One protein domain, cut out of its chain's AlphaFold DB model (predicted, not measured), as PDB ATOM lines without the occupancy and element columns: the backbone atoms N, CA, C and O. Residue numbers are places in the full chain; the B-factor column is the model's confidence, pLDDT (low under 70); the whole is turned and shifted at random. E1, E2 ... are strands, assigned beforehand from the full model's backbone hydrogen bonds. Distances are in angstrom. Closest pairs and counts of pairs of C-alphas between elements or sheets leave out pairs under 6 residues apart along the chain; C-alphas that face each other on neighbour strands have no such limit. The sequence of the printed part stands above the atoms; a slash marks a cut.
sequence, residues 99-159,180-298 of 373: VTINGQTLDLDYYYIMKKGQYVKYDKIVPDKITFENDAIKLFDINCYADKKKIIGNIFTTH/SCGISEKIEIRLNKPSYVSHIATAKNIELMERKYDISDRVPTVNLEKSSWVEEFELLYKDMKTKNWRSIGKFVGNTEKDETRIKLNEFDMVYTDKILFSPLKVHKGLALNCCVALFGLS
ATOM      1  N   VAL A  99     -37.492  16.995  -2.866       58.34
ATOM      2  CA  VAL A  99     -37.475  16.057  -3.989       58.34
ATOM      3  C   VAL A  99     -36.047  15.598  -4.240       58.34
ATOM      4  O   VAL A  99     -35.110  16.384  -4.145       58.34
ATOM      5  N   THR A 100     -35.851  14.333  -4.604       61.47
ATOM      6  CA  THR A 100     -34.525  13.841  -4.996       61.47
ATOM      7  C   THR A 100     -34.421  13.740  -6.516       61.47
ATOM      8  O   THR A 100     -35.191  13.019  -7.144       61.47
ATOM      9  N   ILE A 101     -33.460  14.450  -7.118       60.28
ATOM     10  CA  ILE A 101     -33.185  14.439  -8.564       60.28
ATOM     11  C   ILE A 101     -31.699  14.160  -8.780       60.28
ATOM     12  O   ILE A 101     -30.848  14.827  -8.197       60.28
ATOM     13  N   ASN A 102     -31.368  13.175  -9.624       62.59
ATOM     14  CA  ASN A 102     -29.983  12.781  -9.934       62.59
ATOM     15  C   ASN A 102     -29.112  12.526  -8.683       62.59
ATOM     16  O   ASN A 102     -27.932  12.868  -8.659       62.59
ATOM     17  N   GLY A 103     -29.701  11.951  -7.628       64.88
ATOM     18  CA  GLY A 103     -29.014  11.679  -6.359       64.88
ATOM     19  C   GLY A 103     -28.796  12.903  -5.460       64.88
ATOM     20  O   GLY A 103     -28.145  12.774  -4.428       64.88
ATOM     21  N   GLN A 104     -29.330  14.076  -5.819       65.75
ATOM     22  CA  GLN A 104     -29.338  15.273  -4.977       65.75
ATOM     23  C   GLN A 104     -30.717  15.463  -4.347       65.75
ATOM     24  O   GLN A 104     -31.712  15.492  -5.068       65.75
ATOM     25  N   THR A 105     -30.776  15.631  -3.026       76.94
ATOM     26  CA  THR A 105     -32.000  16.029  -2.318       76.94
ATOM     27  C   THR A 105     -32.143  17.548  -2.376       76.94
ATOM     28  O   THR A 105     -31.273  18.291  -1.923       76.94
ATOM     29  N   LEU A 106     -33.231  18.002  -2.986       62.31
ATOM     30  CA  LEU A 106     -33.538  19.389  -3.304       62.31
ATOM     31  C   LEU A 106     -34.793  19.807  -2.554       62.31
ATOM     32  O   LEU A 106     -35.755  19.065  -2.474       62.31
ATOM     33  N   ASP A 107     -34.784  21.012  -2.031       68.38
ATOM     34  CA  ASP A 107     -35.819  21.612  -1.215       68.38
ATOM     35  C   ASP A 107     -36.702  22.495  -2.096       68.38
ATOM     36  O   ASP A 107     -36.239  23.476  -2.680       68.38
ATOM     37  N   LEU A 108     -37.976  22.132  -2.218       59.50
ATOM     38  CA  LEU A 108     -38.945  22.801  -3.083       59.50
ATOM     39  C   LEU A 108     -39.397  24.161  -2.544       59.50
ATOM     40  O   LEU A 108     -40.299  24.761  -3.129       59.50
ATOM     41  N   ASP A 109     -38.822  24.641  -1.442       54.00
ATOM     42  CA  ASP A 109     -38.959  26.025  -0.993       54.00
ATOM     43  C   ASP A 109     -37.861  26.932  -1.566       54.00
ATOM     44  O   ASP A 109     -37.892  28.139  -1.333       54.00
ATOM     45  N   TYR A 110     -36.928  26.396  -2.363       57.72
ATOM     46  CA  TYR A 110     -35.829  27.143  -2.974       57.72
ATOM     47  C   TYR A 110     -35.874  27.148  -4.506       57.72
ATOM     48  O   TYR A 110     -36.204  26.167  -5.171       57.72
ATOM     49  N   TYR A 111     -35.476  28.283  -5.069       62.44
ATOM     50  CA  TYR A 111     -34.998  28.406  -6.431       62.44
ATOM     51  C   TYR A 111     -33.599  27.814  -6.555       62.44
ATOM     52  O   TYR A 111     -32.756  27.958  -5.666       62.44
ATOM     53  N   TYR A 112     -33.321  27.224  -7.712       66.25
ATOM     54  CA  TYR A 112     -32.025  26.628  -8.012       66.25
ATOM     55  C   TYR A 112     -31.399  27.208  -9.272       66.25
ATOM     56  O   TYR A 112     -32.094  27.574 -10.217       66.25
ATOM     57  N   ILE A 113     -30.070  27.225  -9.325       72.44
ATOM     58  CA  ILE A 113     -29.314  27.438 -10.561       72.44
ATOM     59  C   ILE A 113     -28.677  26.114 -10.965       72.44
ATOM     60  O   ILE A 113     -28.030  25.451 -10.154       72.44
ATOM     61  N   MET A 114     -28.806  25.761 -12.241       70.81
ATOM     62  CA  MET A 114     -28.106  24.614 -12.810       70.81
ATOM     63  C   MET A 114     -26.677  24.995 -13.194       70.81
ATOM     64  O   MET A 114     -26.466  25.758 -14.136       70.81
ATOM     65  N   LYS A 115     -25.685  24.430 -12.500       74.38
ATOM     66  CA  LYS A 115     -24.258  24.599 -12.814       74.38
ATOM     67  C   LYS A 115     -23.624  23.236 -13.053       74.38
ATOM     68  O   LYS A 115     -23.633  22.386 -12.173       74.38
ATOM     69  N   LYS A 116     -23.062  23.023 -14.250       75.44
ATOM     70  CA  LYS A 116     -22.353  21.777 -14.619       75.44
ATOM     71  C   LYS A 116     -23.163  20.494 -14.328       75.44
ATOM     72  O   LYS A 116     -22.605  19.490 -13.903       75.44
ATOM     73  N   GLY A 117     -24.481  20.539 -14.536       69.38
ATOM     74  CA  GLY A 117     -25.380  19.402 -14.298       69.38
ATOM     75  C   GLY A 117     -25.837  19.208 -12.846       69.38
ATOM     76  O   GLY A 117     -26.581  18.268 -12.592       69.38
ATOM     77  N   GLN A 118     -25.444  20.088 -11.919       73.69
ATOM     78  CA  GLN A 118     -25.862  20.063 -10.514       73.69
ATOM     79  C   GLN A 118     -26.782  21.240 -10.175       73.69
ATOM     80  O   GLN A 118     -26.603  22.345 -10.697       73.69
ATOM     81  N   TYR A 119     -27.724  21.002  -9.262       70.50
ATOM     82  CA  TYR A 119     -28.604  22.026  -8.710       70.50
ATOM     83  C   TYR A 119     -27.914  22.711  -7.528       70.50
ATOM     84  O   TYR A 119     -27.585  22.080  -6.525       70.50
ATOM     85  N   VAL A 120     -27.702  24.020  -7.634       79.06
ATOM     86  CA  VAL A 120     -27.150  24.850  -6.555       79.06
ATOM     87  C   VAL A 120     -28.272  25.725  -6.011       79.06
ATOM     88  O   VAL A 120     -28.903  26.431  -6.802       79.06
ATOM     89  N   LYS A 121     -28.538  25.665  -4.694       75.56
ATOM     90  CA  LYS A 121     -29.524  26.544  -4.041       75.56
ATOM     91  C   LYS A 121     -29.170  27.992  -4.374       75.56
ATOM     92  O   LYS A 121     -28.016  28.389  -4.236       75.56
ATOM     93  N   TYR A 122     -30.151  28.728  -4.871       68.00
ATOM     94  CA  TYR A 122     -30.005  30.132  -5.208       68.00
ATOM     95  C   TYR A 122     -30.648  30.978  -4.121       68.00
ATOM     96  O   TYR A 122     -29.945  31.485  -3.264       68.00
ATOM     97  N   ASP A 123     -31.974  31.029  -4.081       58.47
ATOM     98  CA  ASP A 123     -32.701  31.785  -3.068       58.47
ATOM     99  C   ASP A 123     -33.977  31.050  -2.681       58.47
ATOM    100  O   ASP A 123     -34.438  30.177  -3.416       58.47
ATOM    101  N   LYS A 124     -34.567  31.391  -1.542       56.56
ATOM    102  CA  LYS A 124     -35.873  30.870  -1.160       56.56
ATOM    103  C   LYS A 124     -36.931  31.437  -2.113       56.56
ATOM    104  O   LYS A 124     -36.934  32.627  -2.418       56.56
ATOM    105  N   ILE A 125     -37.832  30.586  -2.600       50.47
ATOM    106  CA  ILE A 125     -38.987  30.991  -3.424       50.47
ATOM    107  C   ILE A 125     -39.824  32.003  -2.657       50.47
ATOM    108  O   ILE A 125     -40.279  33.015  -3.183       50.47
ATOM    109  N   VAL A 126     -39.969  31.704  -1.374       47.94
ATOM    110  CA  VAL A 126     -40.665  32.506  -0.401       47.94
ATOM    111  C   VAL A 126     -39.631  33.054   0.570       47.94
ATOM    112  O   VAL A 126     -39.189  32.303   1.436       47.94
ATOM    113  N   PRO A 127     -39.220  34.325   0.448       50.19
ATOM    114  CA  PRO A 127     -38.307  34.917   1.410       50.19
ATOM    115  C   PRO A 127     -38.907  34.814   2.807       50.19
ATOM    116  O   PRO A 127     -40.092  35.097   2.999       50.19
ATOM    117  N   ASP A 128     -38.094  34.445   3.792       50.91
ATOM    118  CA  ASP A 128     -38.490  34.663   5.174       50.91
ATOM    119  C   ASP A 128     -38.712  36.167   5.362       50.91
ATOM    120  O   ASP A 128     -37.997  36.988   4.779       50.91
ATOM    121  N   LYS A 129     -39.761  36.529   6.108       59.06
ATOM    122  CA  LYS A 129     -40.116  37.924   6.389       59.06
ATOM    123  C   LYS A 129     -38.843  38.732   6.662       59.06
ATOM    124  O   LYS A 129     -38.041  38.339   7.507       59.06
ATOM    125  N   ILE A 130     -38.675  39.875   5.995       64.88
ATOM    126  CA  ILE A 130     -37.573  40.788   6.302       64.88
ATOM    127  C   ILE A 130     -37.806  41.293   7.723       64.88
ATOM    128  O   ILE A 130     -38.787  41.998   7.997       64.88
ATOM    129  N   THR A 131     -36.929  40.859   8.622       66.12
ATOM    130  CA  THR A 131     -36.911  41.223  10.034       66.12
ATOM    131  C   THR A 131     -35.852  42.293  10.254       66.12
ATOM    132  O   THR A 131     -34.807  42.299   9.611       66.12
ATOM    133  N   PHE A 132     -36.163  43.232  11.140       67.94
ATOM    134  CA  PHE A 132     -35.265  44.301  11.554       67.94
ATOM    135  C   PHE A 132     -35.063  44.169  13.058       67.94
ATOM    136  O   PHE A 132     -35.979  43.733  13.752       67.94
ATOM    137  N   GLU A 133     -33.907  44.590  13.568       75.19
ATOM    138  CA  GLU A 133     -33.668  44.639  15.019       75.19
ATOM    139  C   GLU A 133     -34.701  45.524  15.730       75.19
ATOM    140  O   GLU A 133     -35.130  45.240  16.845       75.19
ATOM    141  N   ASN A 134     -35.137  46.591  15.056       72.81
ATOM    142  CA  ASN A 134     -36.217  47.440  15.519       72.81
ATOM    143  C   ASN A 134     -37.550  47.013  14.895       72.81
ATOM    144  O   ASN A 134     -37.849  47.339  13.744       72.81
ATOM    145  N   ASP A 135     -38.399  46.379  15.701       74.12
ATOM    146  CA  ASP A 135     -39.742  45.955  15.303       74.12
ATOM    147  C   ASP A 135     -40.659  47.103  14.858       74.12
ATOM    148  O   ASP A 135     -41.679  46.846  14.214       74.12
ATOM    149  N   ALA A 136     -40.343  48.365  15.162       75.12
ATOM    150  CA  ALA A 136     -41.092  49.518  14.662       75.12
ATOM    151  C   ALA A 136     -40.861  49.778  13.163       75.12
ATOM    152  O   ALA A 136     -41.655  50.489  12.543       75.12
ATOM    153  N   ILE A 137     -39.810  49.204  12.568       77.31
ATOM    154  CA  ILE A 137     -39.554  49.291  11.131       77.31
ATOM    155  C   ILE A 137     -40.512  48.345  10.405       77.31
ATOM    156  O   ILE A 137     -40.483  47.125  10.574       77.31
ATOM    157  N   LYS A 138     -41.394  48.921   9.592       78.69
ATOM    158  CA  LYS A 138     -42.444  48.213   8.853       78.69
ATOM    159  C   LYS A 138     -42.360  48.519   7.358       78.69
ATOM    160  O   LYS A 138     -41.792  49.530   6.947       78.69
ATOM    161  N   LEU A 139     -42.942  47.625   6.560       79.06
ATOM    162  CA  LEU A 139     -43.123  47.790   5.117       79.06
ATOM    163  C   LEU A 139     -44.159  48.888   4.835       79.06
ATOM    164  O   LEU A 139     -45.222  48.909   5.455       79.06
ATOM    165  N   PHE A 140     -43.864  49.767   3.880       79.81
ATOM    166  CA  PHE A 140     -44.799  50.794   3.422       79.81
ATOM    167  C   PHE A 140     -45.739  50.312   2.318       79.81
ATOM    168  O   PHE A 140     -45.369  49.490   1.476       79.81
ATOM    169  N   ASP A 141     -46.928  50.924   2.274       78.50
ATOM    170  CA  ASP A 141     -47.800  50.852   1.102       78.50
ATOM    171  C   ASP A 141     -47.337  51.893   0.102       78.50
ATOM    172  O   ASP A 141     -47.289  53.089   0.413       78.50
ATOM    173  N   ILE A 142     -46.942  51.430  -1.079       78.75
ATOM    174  CA  ILE A 142     -46.303  52.278  -2.074       78.75
ATOM    175  C   ILE A 142     -46.995  52.144  -3.419       78.75
ATOM    176  O   ILE A 142     -47.330  51.057  -3.887       78.75
ATOM    177  N   ASN A 143     -47.143  53.283  -4.080       84.12
ATOM    178  CA  ASN A 143     -47.582  53.362  -5.461       84.12
ATOM    179  C   ASN A 143     -46.427  53.888  -6.312       84.12
ATOM    180  O   ASN A 143     -45.912  54.975  -6.052       84.12
ATOM    181  N   CYS A 144     -46.040  53.138  -7.340       81.75
ATOM    182  CA  CYS A 144     -44.931  53.502  -8.215       81.75
ATOM    183  C   CYS A 144     -45.443  54.114  -9.522       81.75
ATOM    184  O   CYS A 144     -46.453  53.677 -10.077       81.75
ATOM    185  N   TYR A 145     -44.735  55.125 -10.017       81.56
ATOM    186  CA  TYR A 145     -45.058  55.832 -11.248       81.56
ATOM    187  C   TYR A 145     -43.802  56.032 -12.095       81.56
ATOM    188  O   TYR A 145     -42.819  56.579 -11.608       81.56
ATOM    189  N   ALA A 146     -43.861  55.660 -13.369       78.00
ATOM    190  CA  ALA A 146     -42.868  56.023 -14.380       78.00
ATOM    191  C   ALA A 146     -43.557  56.938 -15.395       78.00
ATOM    192  O   ALA A 146     -44.687  56.659 -15.803       78.00
ATOM    193  N   ASP A 147     -42.965  58.093 -15.701       77.00
ATOM    194  CA  ASP A 147     -43.557  59.099 -16.597       77.00
ATOM    195  C   ASP A 147     -45.034  59.414 -16.301       77.00
ATOM    196  O   ASP A 147     -45.888  59.534 -17.182       77.00
ATOM    197  N   LYS A 148     -45.348  59.553 -15.004       75.81
ATOM    198  CA  LYS A 148     -46.698  59.799 -14.454       75.81
ATOM    199  C   LYS A 148     -47.707  58.660 -14.676       75.81
ATOM    200  O   LYS A 148     -48.844  58.781 -14.218       75.81
ATOM    201  N   LYS A 149     -47.322  57.552 -15.306       75.69
ATOM    202  CA  LYS A 149     -48.139  56.340 -15.428       75.69
ATOM    203  C   LYS A 149     -47.895  55.438 -14.226       75.69
ATOM    204  O   LYS A 149     -46.751  55.183 -13.866       75.69
ATOM    205  N   LYS A 150     -48.973  54.956 -13.603       75.19
ATOM    206  CA  LYS A 150     -48.877  53.995 -12.500       75.19
ATOM    207  C   LYS A 150     -48.293  52.686 -13.033       75.19
ATOM    208  O   LYS A 150     -48.808  52.145 -14.010       75.19
ATOM    209  N   ILE A 151     -47.252  52.191 -12.378       70.56
ATOM    210  CA  ILE A 151     -46.633  50.897 -12.657       70.56
ATOM    211  C   ILE A 151     -46.740  50.010 -11.420       70.56
ATOM    212  O   ILE A 151     -46.871  50.490 -10.291       70.56
ATOM    213  N   ILE A 152     -46.695  48.700 -11.634       61.88
ATOM    214  CA  ILE A 152     -46.585  47.745 -10.536       61.88
ATOM    215  C   ILE A 152     -45.132  47.776 -10.091       61.88
ATOM    216  O   ILE A 152     -44.251  47.454 -10.883       61.88
ATOM    217  N   GLY A 153     -44.897  48.237  -8.862       59.09
ATOM    218  CA  GLY A 153     -43.538  48.475  -8.394       59.09
ATOM    219  C   GLY A 153     -43.192  47.961  -7.004       59.09
ATOM    220  O   GLY A 153     -42.013  47.931  -6.670       59.09
ATOM    221  N   ASN A 154     -44.179  47.555  -6.197       60.94
ATOM    222  CA  ASN A 154     -43.903  46.988  -4.881       60.94
ATOM    223  C   ASN A 154     -43.616  45.483  -5.004       60.94
ATOM    224  O   ASN A 154     -44.471  44.725  -5.467       60.94
ATOM    225  N   ILE A 155     -42.429  45.043  -4.572       60.75
ATOM    226  CA  ILE A 155     -42.045  43.615  -4.592       60.75
ATOM    227  C   ILE A 155     -42.955  42.736  -3.735       60.75
ATOM    228  O   ILE A 155     -42.999  41.532  -3.955       60.75
ATOM    229  N   PHE A 156     -43.693  43.340  -2.799       57.88
ATOM    230  CA  PHE A 156     -44.645  42.660  -1.926       57.88
ATOM    231  C   PHE A 156     -46.113  42.981  -2.244       57.88
ATOM    232  O   PHE A 156     -46.985  42.513  -1.514       57.88
ATOM    233  N   THR A 157     -46.436  43.759  -3.293       49.41
ATOM    234  CA  THR A 157     -47.857  43.931  -3.668       49.41
ATOM    235  C   THR A 157     -48.433  42.629  -4.209       49.41
ATOM    236  O   THR A 157     -47.965  42.103  -5.224       49.41
ATOM    237  N   THR A 158     -49.519  42.170  -3.589       38.28
ATOM    238  CA  THR A 158     -50.399  41.153  -4.159       38.28
ATOM    239  C   THR A 158     -50.905  41.630  -5.508       38.28
ATOM    240  O   THR A 158     -51.574  42.653  -5.639       38.28
ATOM    241  N   HIS A 159     -50.602  40.872  -6.553       37.72
ATOM    242  CA  HIS A 159     -51.408  40.954  -7.756       37.72
ATOM    243  C   HIS A 159     -52.745  40.292  -7.421       37.72
ATOM    244  O   HIS A 159     -52.849  39.067  -7.450       37.72
ATOM    245  N   SER A 180     -41.869  50.243 -23.097       37.78
ATOM    246  CA  SER A 180     -40.474  50.446 -23.459       37.78
ATOM    247  C   SER A 180     -39.958  51.694 -22.740       37.78
ATOM    248  O   SER A 180     -39.751  52.741 -23.350       37.78
ATOM    249  N   CYS A 181     -39.842  51.597 -21.425       40.81
ATOM    250  CA  CYS A 181     -39.333  52.649 -20.583       40.81
ATOM    251  C   CYS A 181     -37.827  52.495 -20.576       40.81
ATOM    252  O   CYS A 181     -37.279  51.712 -19.800       40.81
ATOM    253  N   GLY A 182     -37.188  53.164 -21.540       42.28
ATOM    254  CA  GLY A 182     -35.747  53.128 -21.731       42.28
ATOM    255  C   GLY A 182     -35.002  53.358 -20.415       42.28
ATOM    256  O   GLY A 182     -35.521  53.942 -19.469       42.28
ATOM    257  N   ILE A 183     -33.749  52.909 -20.383       47.53
ATOM    258  CA  ILE A 183     -32.842  52.859 -19.220       47.53
ATOM    259  C   ILE A 183     -32.724  54.200 -18.440       47.53
ATOM    260  O   ILE A 183     -32.202  54.221 -17.332       47.53
ATOM    261  N   SER A 184     -33.249  55.311 -18.968       55.16
ATOM    262  CA  SER A 184     -33.279  56.640 -18.349       55.16
ATOM    263  C   SER A 184     -34.524  56.988 -17.513       55.16
ATOM    264  O   SER A 184     -34.593  58.111 -17.011       55.16
ATOM    265  N   GLU A 185     -35.533  56.121 -17.381       70.81
ATOM    266  CA  GLU A 185     -36.765  56.508 -16.677       70.81
ATOM    267  C   GLU A 185     -36.631  56.463 -15.149       70.81
ATOM    268  O   GLU A 185     -36.370  55.431 -14.529       70.81
ATOM    269  N   LYS A 186     -36.838  57.628 -14.527       83.38
ATOM    270  CA  LYS A 186     -36.918  57.779 -13.074       83.38
ATOM    271  C   LYS A 186     -38.282  57.301 -12.591       83.38
ATOM    272  O   LYS A 186     -39.311  57.708 -13.128       83.38
ATOM    273  N   ILE A 187     -38.293  56.501 -11.533       86.12
ATOM    274  CA  ILE A 187     -39.514  55.984 -10.919       86.12
ATOM    275  C   ILE A 187     -39.851  56.820  -9.686       86.12
ATOM    276  O   ILE A 187     -39.096  56.861  -8.718       86.12
ATOM    277  N   GLU A 188     -40.999  57.489  -9.704       90.31
ATOM    278  CA  GLU A 188     -41.551  58.167  -8.535       90.31
ATOM    279  C   GLU A 188     -42.337  57.159  -7.687       90.31
ATOM    280  O   GLU A 188     -43.357  56.618  -8.109       90.31
ATOM    281  N   ILE A 189     -41.865  56.923  -6.471       91.31
ATOM    282  CA  ILE A 189     -42.500  56.096  -5.453       91.31
ATOM    283  C   ILE A 189     -43.264  57.030  -4.514       91.31
ATOM    284  O   ILE A 189     -42.683  57.938  -3.918       91.31
ATOM    285  N   ARG A 190     -44.573  56.822  -4.383       91.00
ATOM    286  CA  ARG A 190     -45.445  57.606  -3.502       91.00
ATOM    287  C   ARG A 190     -45.903  56.763  -2.326       91.00
ATOM    288  O   ARG A 190     -46.437  55.674  -2.537       91.00
ATOM    289  N   LEU A 191     -45.747  57.306  -1.126       87.44
ATOM    290  CA  LEU A 191     -46.348  56.772   0.091       87.44
ATOM    291  C   LEU A 191     -47.786  57.287   0.222       87.44
ATOM    292  O   LEU A 191     -48.101  58.386  -0.242       87.44
ATOM    293  N   ASN A 192     -48.650  56.530   0.898       83.19
ATOM    294  CA  ASN A 192     -50.016  56.980   1.194       83.19
ATOM    295  C   ASN A 192     -50.039  58.212   2.110       83.19
ATOM    296  O   ASN A 192     -50.918  59.067   1.993       83.19
ATOM    297  N   LYS A 193     -49.060  58.311   3.014       83.88
ATOM    298  CA  LYS A 193     -48.879  59.436   3.932       83.88
ATOM    299  C   LYS A 193     -47.396  59.726   4.173       83.88
ATOM    300  O   LYS A 193     -46.580  58.802   4.091       83.88
ATOM    301  N   PRO A 194     -47.040  60.981   4.507       88.12
ATOM    302  CA  PRO A 194     -45.678  61.322   4.892       88.12
ATOM    303  C   PRO A 194     -45.205  60.442   6.050       88.12
ATOM    304  O   PRO A 194     -45.894  60.330   7.063       88.12
ATOM    305  N   SER A 195     -44.051  59.807   5.879       89.94
ATOM    306  CA  SER A 195     -43.512  58.837   6.831       89.94
ATOM    307  C   SER A 195     -41.992  58.921   6.898       89.94
ATOM    308  O   SER A 195     -41.350  59.533   6.042       89.94
ATOM    309  N   TYR A 196     -41.415  58.306   7.928       88.81
ATOM    310  CA  TYR A 196     -39.968  58.197   8.071       88.81
ATOM    311  C   TYR A 196     -39.457  56.949   7.356       88.81
ATOM    312  O   TYR A 196     -39.700  55.837   7.819       88.81
ATOM    313  N   VAL A 197     -38.746  57.124   6.248       90.75
ATOM    314  CA  VAL A 197     -38.183  56.039   5.436       90.75
ATOM    315  C   VAL A 197     -36.700  55.893   5.746       90.75
ATOM    316  O   VAL A 197     -35.997  56.894   5.814       90.75
ATOM    317  N   SER A 198     -36.228  54.664   5.924       91.44
ATOM    318  CA  SER A 198     -34.822  54.356   6.248       91.44
ATOM    319  C   SER A 198     -34.231  53.239   5.396       91.44
ATOM    320  O   SER A 198     -33.018  53.084   5.352       91.44
ATOM    321  N   HIS A 199     -35.068  52.447   4.722       91.06
ATOM    322  CA  HIS A 199     -34.587  51.334   3.919       91.06
ATOM    323  C   HIS A 199     -35.309  51.242   2.585       91.06
ATOM    324  O   HIS A 199     -36.494  51.577   2.460       91.06
ATOM    325  N   ILE A 200     -34.595  50.692   1.609       90.88
ATOM    326  CA  ILE A 200     -35.144  50.240   0.338       90.88
ATOM    327  C   ILE A 200     -34.693  48.806   0.072       90.88
ATOM    328  O   ILE A 200     -33.521  48.474   0.227       90.88
ATOM    329  N   ALA A 201     -35.614  47.956  -0.363       85.06
ATOM    330  CA  ALA A 201     -35.279  46.678  -0.967       85.06
ATOM    331  C   ALA A 201     -35.429  46.777  -2.485       85.06
ATOM    332  O   ALA A 201     -36.416  47.332  -2.961       85.06
ATOM    333  N   THR A 202     -34.480  46.223  -3.233       82.44
ATOM    334  CA  THR A 202     -34.577  45.983  -4.678       82.44
ATOM    335  C   THR A 202     -34.593  44.482  -4.937       82.44
ATOM    336  O   THR A 202     -33.975  43.727  -4.185       82.44
ATOM    337  N   ALA A 203     -35.271  44.020  -5.987       75.25
ATOM    338  CA  ALA A 203     -35.249  42.608  -6.362       75.25
ATOM    339  C   ALA A 203     -34.842  42.382  -7.820       75.25
ATOM    340  O   ALA A 203     -35.172  43.170  -8.708       75.25
ATOM    341  N   LYS A 204     -34.169  41.253  -8.060       72.75
ATOM    342  CA  LYS A 204     -33.934  40.721  -9.404       72.75
ATOM    343  C   LYS A 204     -35.253  40.243 -10.007       72.75
ATOM    344  O   LYS A 204     -35.998  39.501  -9.363       72.75
ATOM    345  N   ASN A 205     -35.507  40.611 -11.257       68.19
ATOM    346  CA  ASN A 205     -36.564  40.012 -12.056       68.19
ATOM    347  C   ASN A 205     -36.031  38.701 -12.648       68.19
ATOM    348  O   ASN A 205     -35.234  38.696 -13.589       68.19
ATOM    349  N   ILE A 206     -36.415  37.596 -12.018       64.00
ATOM    350  CA  ILE A 206     -35.922  36.258 -12.330       64.00
ATOM    351  C   ILE A 206     -36.694  35.678 -13.518       64.00
ATOM    352  O   ILE A 206     -37.912  35.523 -13.450       64.00
ATOM    353  N   GLU A 207     -35.983  35.269 -14.572       59.53
ATOM    354  CA  GLU A 207     -36.565  34.420 -15.619       59.53
ATOM    355  C   GLU A 207     -36.431  32.943 -15.223       59.53
ATOM    356  O   GLU A 207     -35.326  32.434 -15.004       59.53
ATOM    357  N   LEU A 208     -37.560  32.238 -15.135       52.62
ATOM    358  CA  LEU A 208     -37.575  30.791 -14.922       52.62
ATOM    359  C   LEU A 208     -37.199  30.073 -16.223       52.62
ATOM    360  O   LEU A 208     -37.647  30.449 -17.306       52.62
ATOM    361  N   MET A 209     -36.383  29.019 -16.136       49.53
ATOM    362  CA  MET A 209     -36.105  28.181 -17.301       49.53
ATOM    363  C   MET A 209     -37.377  27.431 -17.710       49.53
ATOM    364  O   MET A 209     -37.781  26.488 -17.037       49.53
ATOM    365  N   GLU A 210     -37.976  27.788 -18.851       45.03
ATOM    366  CA  GLU A 210     -38.922  26.899 -19.528       45.03
ATOM    367  C   GLU A 210     -38.163  25.666 -20.030       45.03
ATOM    368  O   GLU A 210     -37.604  25.671 -21.133       45.03
ATOM    369  N   ARG A 211     -38.130  24.588 -19.247       37.81
ATOM    370  CA  ARG A 211     -37.835  23.278 -19.819       37.81
ATOM    371  C   ARG A 211     -39.147  22.646 -20.257       37.81
ATOM    372  O   ARG A 211     -40.146  22.621 -19.549       37.81
ATOM    373  N   LYS A 212     -39.175  22.287 -21.538       34.97
ATOM    374  CA  LYS A 212     -40.272  21.555 -22.155       34.97
ATOM    375  C   LYS A 212     -40.244  20.142 -21.579       34.97
ATOM    376  O   LYS A 212     -39.325  19.409 -21.914       34.97
ATOM    377  N   TYR A 213     -41.290  19.794 -20.841       34.38
ATOM    378  CA  TYR A 213     -41.754  18.428 -20.613       34.38
ATOM    379  C   TYR A 213     -40.666  17.431 -20.203       34.38
ATOM    380  O   TYR A 213     -40.264  16.594 -21.006       34.38
ATOM    381  N   ASP A 214     -40.296  17.430 -18.928       32.41
ATOM    382  CA  ASP A 214     -39.970  16.175 -18.265       32.41
ATOM    383  C   ASP A 214     -40.452  16.189 -16.812       32.41
ATOM    384  O   ASP A 214     -40.486  17.215 -16.146       32.41
ATOM    385  N   ILE A 215     -40.886  15.052 -16.286       36.19
ATOM    386  CA  ILE A 215     -41.610  14.989 -15.002       36.19
ATOM    387  C   ILE A 215     -40.686  15.308 -13.792       36.19
ATOM    388  O   ILE A 215     -41.141  15.461 -12.657       36.19
ATOM    389  N   SER A 216     -39.394  15.514 -14.057       37.78
ATOM    390  CA  SER A 216     -38.383  16.100 -13.168       37.78
ATOM    391  C   SER A 216     -38.476  17.637 -13.015       37.78
ATOM    392  O   SER A 216     -37.807  18.206 -12.154       37.78
ATOM    393  N   ASP A 217     -39.356  18.315 -13.765       45.28
ATOM    394  CA  ASP A 217     -39.525  19.783 -13.842       45.28
ATOM    395  C   ASP A 217     -40.268  20.434 -12.647       45.28
ATOM    396  O   ASP A 217     -40.737  21.569 -12.741       45.28
ATOM    397  N   ARG A 218     -40.390  19.764 -11.491       51.03
ATOM    398  CA  ARG A 218     -41.007  20.380 -10.292       51.03
ATOM    399  C   ARG A 218     -40.079  21.344  -9.545       51.03
ATOM    400  O   ARG A 218     -40.556  22.079  -8.684       51.03
ATOM    401  N   VAL A 219     -38.780  21.350  -9.854       53.19
ATOM    402  CA  VAL A 219     -37.798  22.224  -9.194       53.19
ATOM    403  C   VAL A 219     -37.681  23.545  -9.956       53.19
ATOM    404  O   VAL A 219     -37.198  23.554 -11.096       53.19
ATOM    405  N   PRO A 220     -38.074  24.680  -9.354       57.03
ATOM    406  CA  PRO A 220     -38.046  25.961 -10.039       57.03
ATOM    407  C   PRO A 220     -36.594  26.403 -10.249       57.03
ATOM    408  O   PRO A 220     -35.867  26.764  -9.322       57.03
ATOM    409  N   THR A 221     -36.161  26.342 -11.507       59.69
ATOM    410  CA  THR A 221     -34.784  26.638 -11.907       59.69
ATOM    411  C   THR A 221     -34.699  28.011 -12.561       59.69
ATOM    412  O   THR A 221     -35.478  28.346 -13.454       59.69
ATOM    413  N   VAL A 222     -33.712  28.794 -12.142       64.81
ATOM    414  CA  VAL A 222     -33.491  30.179 -12.556       64.81
ATOM    415  C   VAL A 222     -32.497  30.258 -13.703       64.81
ATOM    416  O   VAL A 222     -31.411  29.675 -13.651       64.81
ATOM    417  N   ASN A 223     -32.842  31.042 -14.724       66.94
ATOM    418  CA  ASN A 223     -31.908  31.470 -15.751       66.94
ATOM    419  C   ASN A 223     -31.339  32.857 -15.421       66.94
ATOM    420  O   ASN A 223     -31.892  33.884 -15.822       66.94
ATOM    421  N   LEU A 224     -30.205  32.896 -14.717       68.50
ATOM    422  CA  LEU A 224     -29.524  34.161 -14.420       68.50
ATOM    423  C   LEU A 224     -29.080  34.904 -15.683       68.50
ATOM    424  O   LEU A 224     -29.101  36.129 -15.700       68.50
ATOM    425  N   GLU A 225     -28.744  34.192 -16.763       69.50
ATOM    426  CA  GLU A 225     -28.295  34.824 -18.005       69.50
ATOM    427  C   GLU A 225     -29.402  35.613 -18.706       69.50
ATOM    428  O   GLU A 225     -29.101  36.472 -19.536       69.50
ATOM    429  N   LYS A 226     -30.670  35.340 -18.406       68.44
ATOM    430  CA  LYS A 226     -31.800  36.086 -18.967       68.44
ATOM    431  C   LYS A 226     -32.533  36.958 -17.950       68.44
ATOM    432  O   LYS A 226     -33.427  37.710 -18.317       68.44
ATOM    433  N   SER A 227     -32.134  36.879 -16.685       69.94
ATOM    434  CA  SER A 227     -32.700  37.705 -15.621       69.94
ATOM    435  C   SER A 227     -32.241  39.160 -15.758       69.94
ATOM    436  O   SER A 227     -31.169  39.435 -16.304       69.94
ATOM    437  N   SER A 228     -33.048  40.091 -15.247       74.19
ATOM    438  CA  SER A 228     -32.767  41.531 -15.285       74.19
ATOM    439  C   SER A 228     -32.822  42.161 -13.900       74.19
ATOM    440  O   SER A 228     -33.604  41.740 -13.044       74.19
ATOM    441  N   TRP A 229     -31.978  43.162 -13.647       79.19
ATOM    442  CA  TRP A 229     -31.961  43.868 -12.363       79.19
ATOM    443  C   TRP A 229     -31.234  45.212 -12.431       79.19
ATOM    444  O   TRP A 229     -30.475  45.488 -13.357       79.19
ATOM    445  N   VAL A 230     -31.449  46.054 -11.420       82.50
ATOM    446  CA  VAL A 230     -30.727  47.323 -11.257       82.50
ATOM    447  C   VAL A 230     -29.450  47.069 -10.459       82.50
ATOM    448  O   VAL A 230     -29.525  46.567  -9.341       82.50
ATOM    449  N   GLU A 231     -28.293  47.403 -11.031       86.88
ATOM    450  CA  GLU A 231     -26.970  47.236 -10.406       86.88
ATOM    451  C   GLU A 231     -26.579  48.441  -9.549       86.88
ATOM    452  O   GLU A 231     -25.978  48.287  -8.491       86.88
ATOM    453  N   GLU A 232     -26.937  49.644  -9.990       89.38
ATOM    454  CA  GLU A 232     -26.644  50.898  -9.294       89.38
ATOM    455  C   GLU A 232     -27.832  51.842  -9.444       89.38
ATOM    456  O   GLU A 232     -28.433  51.929 -10.520       89.38
ATOM    457  N   PHE A 233     -28.167  52.568  -8.381       90.25
ATOM    458  CA  PHE A 233     -29.257  53.538  -8.392       90.25
ATOM    459  C   PHE A 233     -28.968  54.731  -7.481       90.25
ATOM    460  O   PHE A 233     -28.189  54.645  -6.536       90.25
ATOM    461  N   GLU A 234     -29.614  55.856  -7.765       93.38
ATOM    462  CA  GLU A 234     -29.670  57.018  -6.884       93.38
ATOM    463  C   GLU A 234     -31.078  57.157  -6.315       93.38
ATOM    464  O   GLU A 234     -32.071  56.984  -7.031       93.38
ATOM    465  N   LEU A 235     -31.162  57.506  -5.033       95.56
ATOM    466  CA  LEU A 235     -32.413  57.898  -4.408       95.56
ATOM    467  C   LEU A 235     -32.436  59.390  -4.126       95.56
ATOM    468  O   LEU A 235     -31.493  59.955  -3.570       95.56
ATOM    469  N   LEU A 236     -33.569  60.008  -4.436       96.12
ATOM    470  CA  LEU A 236     -33.898  61.352  -3.994       96.12
ATOM    471  C   LEU A 236     -35.208  61.318  -3.215       96.12
ATOM    472  O   LEU A 236     -36.095  60.530  -3.527       96.12
ATOM    473  N   TYR A 237     -35.373  62.203  -2.243       96.81
ATOM    474  CA  TYR A 237     -36.640  62.390  -1.543       96.81
ATOM    475  C   TYR A 237     -37.170  63.799  -1.749       96.81
ATOM    476  O   TYR A 237     -36.406  64.747  -1.962       96.81
ATOM    477  N   LYS A 238     -38.493  63.947  -1.684       96.94
ATOM    478  CA  LYS A 238     -39.114  65.267  -1.671       96.94
ATOM    479  C   LYS A 238     -39.168  65.771  -0.238       96.94
ATOM    480  O   LYS A 238     -39.907  65.242   0.592       96.94
ATOM    481  N   ASP A 239     -38.381  66.796   0.056       92.44
ATOM    482  CA  ASP A 239     -38.325  67.382   1.387       92.44
ATOM    483  C   ASP A 239     -39.666  68.039   1.737       92.44
ATOM    484  O   ASP A 239     -40.172  68.903   1.016       92.44
ATOM    485  N   MET A 240     -40.267  67.625   2.853       89.12
ATOM    486  CA  MET A 240     -41.628  68.042   3.197       89.12
ATOM    487  C   MET A 240     -41.746  69.533   3.511       89.12
ATOM    488  O   MET A 240     -42.816  70.104   3.281       89.12
ATOM    489  N   LYS A 241     -40.668  70.162   3.996       91.25
ATOM    490  CA  LYS A 241     -40.636  71.580   4.375       91.25
ATOM    491  C   LYS A 241     -40.391  72.473   3.163       91.25
ATOM    492  O   LYS A 241     -41.113  73.437   2.947       91.25
ATOM    493  N   THR A 242     -39.376  72.146   2.372       93.38
ATOM    494  CA  THR A 242     -38.903  72.966   1.248       93.38
ATOM    495  C   THR A 242     -39.545  72.596  -0.085       93.38
ATOM    496  O   THR A 242     -39.449  73.364  -1.033       93.38
ATOM    497  N   LYS A 243     -40.200  71.431  -0.173       92.81
ATOM    498  CA  LYS A 243     -40.780  70.847  -1.398       92.81
ATOM    499  C   LYS A 243     -39.770  70.588  -2.521       92.81
ATOM    500  O   LYS A 243     -40.181  70.223  -3.624       92.81
ATOM    501  N   ASN A 244     -38.478  70.706  -2.228       95.12
ATOM    502  CA  ASN A 244     -37.390  70.443  -3.157       95.12
ATOM    503  C   ASN A 244     -36.963  68.977  -3.093       95.12
ATOM    504  O   ASN A 244     -37.064  68.331  -2.049       95.12
ATOM    505  N   TRP A 245     -36.464  68.464  -4.214       96.06
ATOM    506  CA  TRP A 245     -35.813  67.160  -4.251       96.06
ATOM    507  C   TRP A 245     -34.427  67.254  -3.621       96.06
ATOM    508  O   TRP A 245     -33.663  68.169  -3.930       96.06
ATOM    509  N   ARG A 246     -34.108  66.307  -2.742       96.75
ATOM    510  CA  ARG A 246     -32.803  66.179  -2.091       96.75
ATOM    511  C   ARG A 246     -32.283  64.767  -2.289       96.75
ATOM    512  O   ARG A 246     -33.064  63.823  -2.233       96.75
ATOM    513  N   SER A 247     -30.987  64.631  -2.546       96.25
ATOM    514  CA  SER A 247     -30.364  63.314  -2.685       96.25
ATOM    515  C   SER A 247     -30.295  62.641  -1.314       96.25
ATOM    516  O   SER A 247     -29.918  63.284  -0.335       96.25
ATOM    517  N   ILE A 248     -30.702  61.374  -1.252       95.94
ATOM    518  CA  ILE A 248     -30.413  60.476  -0.127       95.94
ATOM    519  C   ILE A 248     -29.010  59.895  -0.334       95.94
ATOM    520  O   ILE A 248     -28.215  59.835   0.595       95.94
ATOM    521  N   GLY A 249     -28.699  59.488  -1.566       94.88
ATOM    522  CA  GLY A 249     -27.409  58.909  -1.912       94.88
ATOM    523  C   GLY A 249     -27.475  57.985  -3.121       94.88
ATOM    524  O   GLY A 249     -28.530  57.784  -3.731       94.88
ATOM    525  N   LYS A 250     -26.315  57.415  -3.453       95.25
ATOM    526  CA  LYS A 250     -26.154  56.382  -4.478       95.25
ATOM    527  C   LYS A 250     -25.900  55.044  -3.811       95.25
ATOM    528  O   LYS A 250     -25.116  54.962  -2.870       95.25
ATOM    529  N   PHE A 251     -26.539  54.011  -4.332       93.75
ATOM    530  CA  PHE A 251     -26.574  52.690  -3.733       93.75
ATOM    531  C   PHE A 251     -26.224  51.628  -4.761       93.75
ATOM    532  O   PHE A 251     -26.510  51.760  -5.957       93.75
ATOM    533  N   VAL A 252     -25.632  50.547  -4.263       90.50
ATOM    534  CA  VAL A 252     -25.396  49.343  -5.050       90.50
ATOM    535  C   VAL A 252     -26.654  48.483  -4.957       90.50
ATOM    536  O   VAL A 252     -27.012  47.986  -3.889       90.50
ATOM    537  N   GLY A 253     -27.326  48.308  -6.088       85.38
ATOM    538  CA  GLY A 253     -28.430  47.374  -6.259       85.38
ATOM    539  C   GLY A 253     -27.939  45.937  -6.389       85.38
ATOM    540  O   GLY A 253     -26.884  45.567  -5.869       85.38
ATOM    541  N   ASN A 254     -28.725  45.098  -7.046       79.56
ATOM    542  CA  ASN A 254     -28.420  43.683  -7.173       79.56
ATOM    543  C   ASN A 254     -27.195  43.438  -8.074       79.56
ATOM    544  O   ASN A 254     -26.953  44.164  -9.034       79.56
ATOM    545  N   THR A 255     -26.431  42.384  -7.803       79.50
ATOM    546  CA  THR A 255     -25.297  41.955  -8.635       79.50
ATOM    547  C   THR A 255     -25.440  40.500  -9.070       79.50
ATOM    548  O   THR A 255     -26.171  39.718  -8.459       79.50
ATOM    549  N   GLU A 256     -24.711  40.102 -10.115       68.06
ATOM    550  CA  GLU A 256     -24.659  38.702 -10.564       68.06
ATOM    551  C   GLU A 256     -24.157  37.754  -9.461       68.06
ATOM    552  O   GLU A 256     -24.574  36.600  -9.395       68.06
ATOM    553  N   LYS A 257     -23.295  38.256  -8.566       67.12
ATOM    554  CA  LYS A 257     -22.721  37.494  -7.452       67.12
ATOM    555  C   LYS A 257     -23.634  37.412  -6.232       67.12
ATOM    556  O   LYS A 257     -23.346  36.609  -5.354       67.12
ATOM    557  N   ASP A 258     -24.686  38.230  -6.161       65.81
ATOM    558  CA  ASP A 258     -25.592  38.201  -5.015       65.81
ATOM    559  C   ASP A 258     -26.292  36.842  -4.963       65.81
ATOM    560  O   ASP A 258     -26.955  36.440  -5.926       65.81
ATOM    561  N   GLU A 259     -26.146  36.166  -3.827       60.56
ATOM    562  CA  GLU A 259     -26.764  34.869  -3.554       60.56
ATOM    563  C   GLU A 259     -28.288  34.997  -3.427       60.56
ATOM    564  O   GLU A 259     -29.008  34.069  -3.763       60.56
ATOM    565  N   THR A 260     -28.797  36.178  -3.060       63.44
ATOM    566  CA  THR A 260     -30.230  36.444  -2.898       63.44
ATOM    567  C   THR A 260     -30.839  37.203  -4.084       63.44
ATOM    568  O   THR A 260     -30.190  37.979  -4.802       63.44
ATOM    569  N   ARG A 261     -32.147  37.010  -4.288       68.19
ATOM    570  CA  ARG A 261     -32.997  37.758  -5.225       68.19
ATOM    571  C   ARG A 261     -33.211  39.186  -4.751       68.19
ATOM    572  O   ARG A 261     -33.284  40.086  -5.584       68.19
ATOM    573  N   ILE A 262     -33.341  39.386  -3.441       74.81
ATOM    574  CA  ILE A 262     -33.628  40.679  -2.817       74.81
ATOM    575  C   ILE A 262     -32.351  41.247  -2.207       74.81
ATOM    576  O   ILE A 262     -31.629  40.547  -1.499       74.81
ATOM    577  N   LYS A 263     -32.104  42.534  -2.448       81.88
ATOM    578  CA  LYS A 263     -31.052  43.297  -1.790       81.88
ATOM    579  C   LYS A 263     -31.655  44.441  -0.998       81.88
ATOM    580  O   LYS A 263     -32.385  45.260  -1.550       81.88
ATOM    581  N   LEU A 264     -31.326  44.492   0.285       84.00
ATOM    582  CA  LEU A 264     -31.730  45.554   1.194       84.00
ATOM    583  C   LEU A 264     -30.605  46.589   1.301       84.00
ATOM    584  O   LEU A 264     -29.441  46.226   1.446       84.00
ATOM    585  N   ASN A 265     -30.959  47.867   1.227       88.31
ATOM    586  CA  ASN A 265     -30.061  48.987   1.480       88.31
ATOM    587  C   ASN A 265     -30.649  49.850   2.602       88.31
ATOM    588  O   ASN A 265     -31.834  50.194   2.562       88.31
ATOM    589  N   GLU A 266     -29.807  50.203   3.568       92.12
ATOM    590  CA  GLU A 266     -30.103  51.134   4.659       92.12
ATOM    591  C   GLU A 266     -29.543  52.525   4.335       92.12
ATOM    592  O   GLU A 266     -28.541  52.662   3.626       92.12
ATOM    593  N   PHE A 267     -30.207  53.563   4.836       93.00
ATOM    594  CA  PHE A 267     -29.768  54.950   4.751       93.00
ATOM    595  C   PHE A 267     -30.334  55.795   5.897       93.00
ATOM    596  O   PHE A 267     -31.300  55.411   6.561       93.00
ATOM    597  N   ASP A 268     -29.756  56.985   6.084       91.06
ATOM    598  CA  ASP A 268     -30.222  57.953   7.076       91.06
ATOM    599  C   ASP A 268     -31.713  58.244   6.906       91.06
ATOM    600  O   ASP A 268     -32.195  58.590   5.826       91.06
ATOM    601  N   MET A 269     -32.450  58.123   8.004       91.38
ATOM    602  CA  MET A 269     -33.899  58.222   7.998       91.38
ATOM    603  C   MET A 269     -34.383  59.583   7.474       91.38
ATOM    604  O   MET A 269     -34.050  60.635   8.022       91.38
ATOM    605  N   VAL A 270     -35.244  59.570   6.454       91.94
ATOM    606  CA  VAL A 270     -35.826  60.778   5.851       91.94
ATOM    607  C   VAL A 270     -37.336  60.834   6.046       91.94
ATOM    608  O   VAL A 270     -38.034  59.835   5.894       91.94
ATOM    609  N   TYR A 271     -37.865  62.023   6.342       92.88
ATOM    610  CA  TYR A 271     -39.308  62.250   6.438       92.88
ATOM    611  C   TYR A 271     -39.871  62.766   5.109       92.88
ATOM    612  O   TYR A 271     -39.599  63.903   4.707       92.88
ATOM    613  N   THR A 272     -40.647  61.935   4.411       94.00
ATOM    614  CA  THR A 272     -41.163  62.248   3.070       94.00
ATOM    615  C   THR A 272     -42.444  61.488   2.736       94.00
ATOM    616  O   THR A 272     -42.759  60.482   3.362       94.00
ATOM    617  N   ASP A 273     -43.185  61.964   1.737       92.12
ATOM    618  CA  ASP A 273     -44.272  61.242   1.068       92.12
ATOM    619  C   ASP A 273     -43.880  60.740  -0.335       92.12
ATOM    620  O   ASP A 273     -44.647  60.007  -0.968       92.12
ATOM    621  N   LYS A 274     -42.702  61.134  -0.843       95.56
ATOM    622  CA  LYS A 274     -42.251  60.829  -2.204       95.56
ATOM    623  C   LYS A 274     -40.760  60.553  -2.274       95.56
ATOM    624  O   LYS A 274     -39.938  61.375  -1.867       95.56
ATOM    625  N   ILE A 275     -40.427  59.447  -2.922       95.81
ATOM    626  CA  ILE A 275     -39.062  59.068  -3.271       95.81
ATOM    627  C   ILE A 275     -38.956  58.970  -4.790       95.81
ATOM    628  O   ILE A 275     -39.878  58.520  -5.462       95.81
ATOM    629  N   LEU A 276     -37.835  59.411  -5.341       93.12
ATOM    630  CA  LEU A 276     -37.477  59.233  -6.735       93.12
ATOM    631  C   LEU A 276     -36.350  58.208  -6.797       93.12
ATOM    632  O   LEU A 276     -35.253  58.456  -6.302       93.12
ATOM    633  N   PHE A 277     -36.644  57.066  -7.398       91.25
ATOM    634  CA  PHE A 277     -35.685  56.020  -7.705       91.25
ATOM    635  C   PHE A 277     -35.143  56.256  -9.114       91.25
ATOM    636  O   PHE A 277     -35.892  56.217 -10.091       91.25
ATOM    637  N   SER A 278     -33.847  56.528  -9.225       88.50
ATOM    638  CA  SER A 278     -33.178  56.761 -10.501       88.50
ATOM    639  C   SER A 278     -32.210  55.611 -10.776       88.50
ATOM    640  O   SER A 278     -31.144  55.577 -10.159       88.50
ATOM    641  N   PRO A 279     -32.532  54.670 -11.681       85.69
ATOM    642  CA  PRO A 279     -31.571  53.650 -12.079       85.69
ATOM    643  C   PRO A 279     -30.366  54.327 -12.747       85.69
ATOM    644  O   PRO A 279     -30.524  55.207 -13.592       85.69
ATOM    645  N   LEU A 280     -29.160  53.946 -12.333       85.81
ATOM    646  CA  LEU A 280     -27.901  54.428 -12.911       85.81
ATOM    647  C   LEU A 280     -27.282  53.367 -13.818       85.81
ATOM    648  O   LEU A 280     -26.737  53.689 -14.872       85.81
ATOM    649  N   LYS A 281     -27.393  52.096 -13.418       85.94
ATOM    650  CA  LYS A 281     -26.863  50.951 -14.154       85.94
ATOM    651  C   LYS A 281     -27.817  49.768 -14.048       85.94
ATOM    652  O   LYS A 281     -28.292  49.450 -12.960       85.94
ATOM    653  N   VAL A 282     -28.097  49.119 -15.175       80.31
ATOM    654  CA  VAL A 282     -29.056  48.009 -15.277       80.31
ATOM    655  C   VAL A 282     -28.385  46.824 -15.962       80.31
ATOM    656  O   VAL A 282     -27.777  46.974 -17.024       80.31
ATOM    657  N   HIS A 283     -28.524  45.644 -15.368       78.44
ATOM    658  CA  HIS A 283     -28.137  44.383 -15.973       78.44
ATOM    659  C   HIS A 283     -29.267  43.874 -16.869       78.44
ATOM    660  O   HIS A 283     -30.355  43.608 -16.363       78.44
ATOM    661  N   LYS A 284     -28.980  43.727 -18.172       68.38
ATOM    662  CA  LYS A 284     -29.840  43.149 -19.229       68.38
ATOM    663  C   LYS A 284     -31.307  43.611 -19.210       68.38
ATOM    664  O   LYS A 284     -32.109  43.139 -18.425       68.38
ATOM    665  N   GLY A 285     -31.713  44.429 -20.181       57.31
ATOM    666  CA  GLY A 285     -33.128  44.735 -20.443       57.31
ATOM    667  C   GLY A 285     -33.426  46.228 -20.574       57.31
ATOM    668  O   GLY A 285     -32.788  47.063 -19.946       57.31
ATOM    669  N   LEU A 286     -34.409  46.542 -21.425       43.50
ATOM    670  CA  LEU A 286     -34.927  47.893 -21.697       43.50
ATOM    671  C   LEU A 286     -36.234  48.195 -20.945       43.50
ATOM    672  O   LEU A 286     -36.788  49.269 -21.129       43.50
ATOM    673  N   ALA A 287     -36.753  47.254 -20.152       48.47
ATOM    674  CA  ALA A 287     -38.000  47.413 -19.411       48.47
ATOM    675  C   ALA A 287     -37.705  47.345 -17.910       48.47
ATOM    676  O   ALA A 287     -37.440  46.274 -17.359       48.47
ATOM    677  N   LEU A 288     -37.727  48.506 -17.258       51.19
ATOM    678  CA  LEU A 288     -37.684  48.627 -15.806       51.19
ATOM    679  C   LEU A 288     -38.998  48.101 -15.215       51.19
ATOM    680  O   LEU A 288     -39.914  48.865 -14.918       51.19
ATOM    681  N   ASN A 289     -39.083  46.792 -14.982       54.88
ATOM    682  CA  ASN A 289     -39.957  46.283 -13.931       54.88
ATOM    683  C   ASN A 289     -39.297  46.679 -12.610       54.88
ATOM    684  O   ASN A 289     -38.446  45.963 -12.088       54.88
ATOM    685  N   CYS A 290     -39.586  47.894 -12.145       58.34
ATOM    686  CA  CYS A 290     -39.049  48.398 -10.893       58.34
ATOM    687  C   CYS A 290     -39.562  47.515  -9.759       58.34
ATOM    688  O   CYS A 290     -40.704  47.641  -9.349       58.34
ATOM    689  N   CYS A 291     -38.739  46.597  -9.278       71.81
ATOM    690  CA  CYS A 291     -39.068  45.737  -8.159       71.81
ATOM    691  C   CYS A 291     -38.456  46.359  -6.901       71.81
ATOM    692  O   CYS A 291     -37.335  46.008  -6.534       71.81
ATOM    693  N   VAL A 292     -39.175  47.287  -6.258       78.56
ATOM    694  CA  VAL A 292     -38.730  47.965  -5.026       78.56
ATOM    695  C   VAL A 292     -39.679  47.756  -3.843       78.56
ATOM    696  O   VAL A 292     -40.856  47.487  -4.020       78.56
ATOM    697  N   ALA A 293     -39.198  47.910  -2.617       81.75
ATOM    698  CA  ALA A 293     -40.028  48.115  -1.427       81.75
ATOM    699  C   ALA A 293     -39.355  49.122  -0.501       81.75
ATOM    700  O   ALA A 293     -38.131  49.201  -0.470       81.75
ATOM    701  N   LEU A 294     -40.144  49.879   0.257       87.38
ATOM    702  CA  LEU A 294     -39.634  50.840   1.232       87.38
ATOM    703  C   LEU A 294     -39.978  50.386   2.648       87.38
ATOM    704  O   LEU A 294     -41.084  49.893   2.883       87.38
ATOM    705  N   PHE A 295     -39.066  50.625   3.592       87.25
ATOM    706  CA  PHE A 295     -39.297  50.368   5.014       87.25
ATOM    707  C   PHE A 295     -38.888  51.550   5.883       87.25
ATOM    708  O   PHE A 295     -38.033  52.367   5.524       87.25
ATOM    709  N   GLY A 296     -39.516  51.633   7.049       88.06
ATOM    710  CA  GLY A 296     -39.227  52.646   8.049       88.06
ATOM    711  C   GLY A 296     -40.314  52.710   9.112       88.06
ATOM    712  O   GLY A 296     -41.028  51.732   9.328       88.06
ATOM    713  N   LEU A 297     -40.448  53.852   9.785       85.19
ATOM    714  CA  LEU A 297     -41.456  54.026  10.829       85.19
ATOM    715  C   LEU A 297     -42.812  54.297  10.169       85.19
ATOM    716  O   LEU A 297     -43.186  55.442   9.902       85.19
ATOM    717  N   SER A 298     -43.516  53.208   9.866       70.00
ATOM    718  CA  SER A 298     -44.852  53.214   9.280       70.00
ATOM    719  C   SER A 298     -45.905  52.868  10.322       70.00
ATOM    720  O   SER A 298     -45.714  51.974  11.143       70.00
TER     721      SER A 298
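What this domain is: This is residues 99 to 159 and 180 to 298 of the 373 residues of an uncharacterized protein of viral metagenome (UniProt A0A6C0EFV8). A long, strongly twisted sheet folds back on itself where E8 and E12 bend, making a body of two layers partly face to face: E11, E10, the second part of E12, the first part of E8, E6 and E7 in one, the first part of E12, the second part of E8, E13 and E5 in the other. At one end of the longest axis lies a small, loose head, the hairpins E1-E2 and E3-E4, beside which reaches an arm made by E9 and the first part of E10. The printed part has 180 residues with 13 named strands, E1 to E13 in order, no named helix, and is all strand; the large sheet is branched and its neighbour pairs are antiparallel. The whole is compact, with a radius of gyration of the C-alphas of 18.1 A, yet elongated, spanning 62 by 38 by 28 A.

Where its parts are: E1, residues 99 to 101, begins at C-alpha 99 (-37.475, 16.057, -3.989). E2 is 104 to 107, E3 110 to 115, 15.4 A long, and E4 118 to 124, 17.5 A. E5 is 137 to 139, E6 142 to 146 and E7 149 to 151. E8, 187 to 203, bends by 144 degrees at residue 195, and its end C-alphas are 14.8 A apart. E9 is 205 to 208. E10, 222 to 238, is 37.2 A long and bends by 82 degrees at residue 225. E11, 245 to 252, is 20.7 A. E12, 262 to 283, bends by 162 degrees at residue 278, with its end C-alphas 14.7 A apart. E13, 292 to 297, ends at C-alpha 297 (-41.456, 54.026, 10.829).

How they stand to each other: E8 has E12 on one side, N 189 and O 275 at 2.7 A, and on the other side E6, N 145 and O 188 at 2.8 A, and E13, N 201 and O 293 at 2.8 A. Edge strand E5 pairs with E13, N 138 and O 296 at 2.8 A; E7 forms a hairpin with E6, N 149 and O 146 at 2.8 A. E10 has E12 on one side, N 231 and O 281 at 2.8 A, and on the other side E9, N 205 and O 228 at 2.8 A, and E11, N 237 and O 246 at 2.8 A. E9, E10 and E11 are a meander, each strand the antiparallel neighbour of the one before. The closest C-alphas of E11 and E12, those of Phe 251 and Asn 265, are 7.3 A apart. The hairpin E3-E4 has N 111 and O 123 at 2.7 A, the hairpin E1-E2 N 99 and O 106 at 2.7 A. The closest C-alphas of E3 and E10 are those of Ile 113 and Val 222, 5.4 A. E1 is apart from E8.

The domain as a whole: The C-alphas farthest apart, of Gly 103 and Thr 242, are 62.5 A apart. Residues 160 to 179 are not printed; C-alphas 159 and 180 are 21.4 A apart across this cut. The long links are E4 to E5 and E9 to E10. The mean pLDDT of the printed part is 73.1, and 74 residues are under 70, among them 205 to 227.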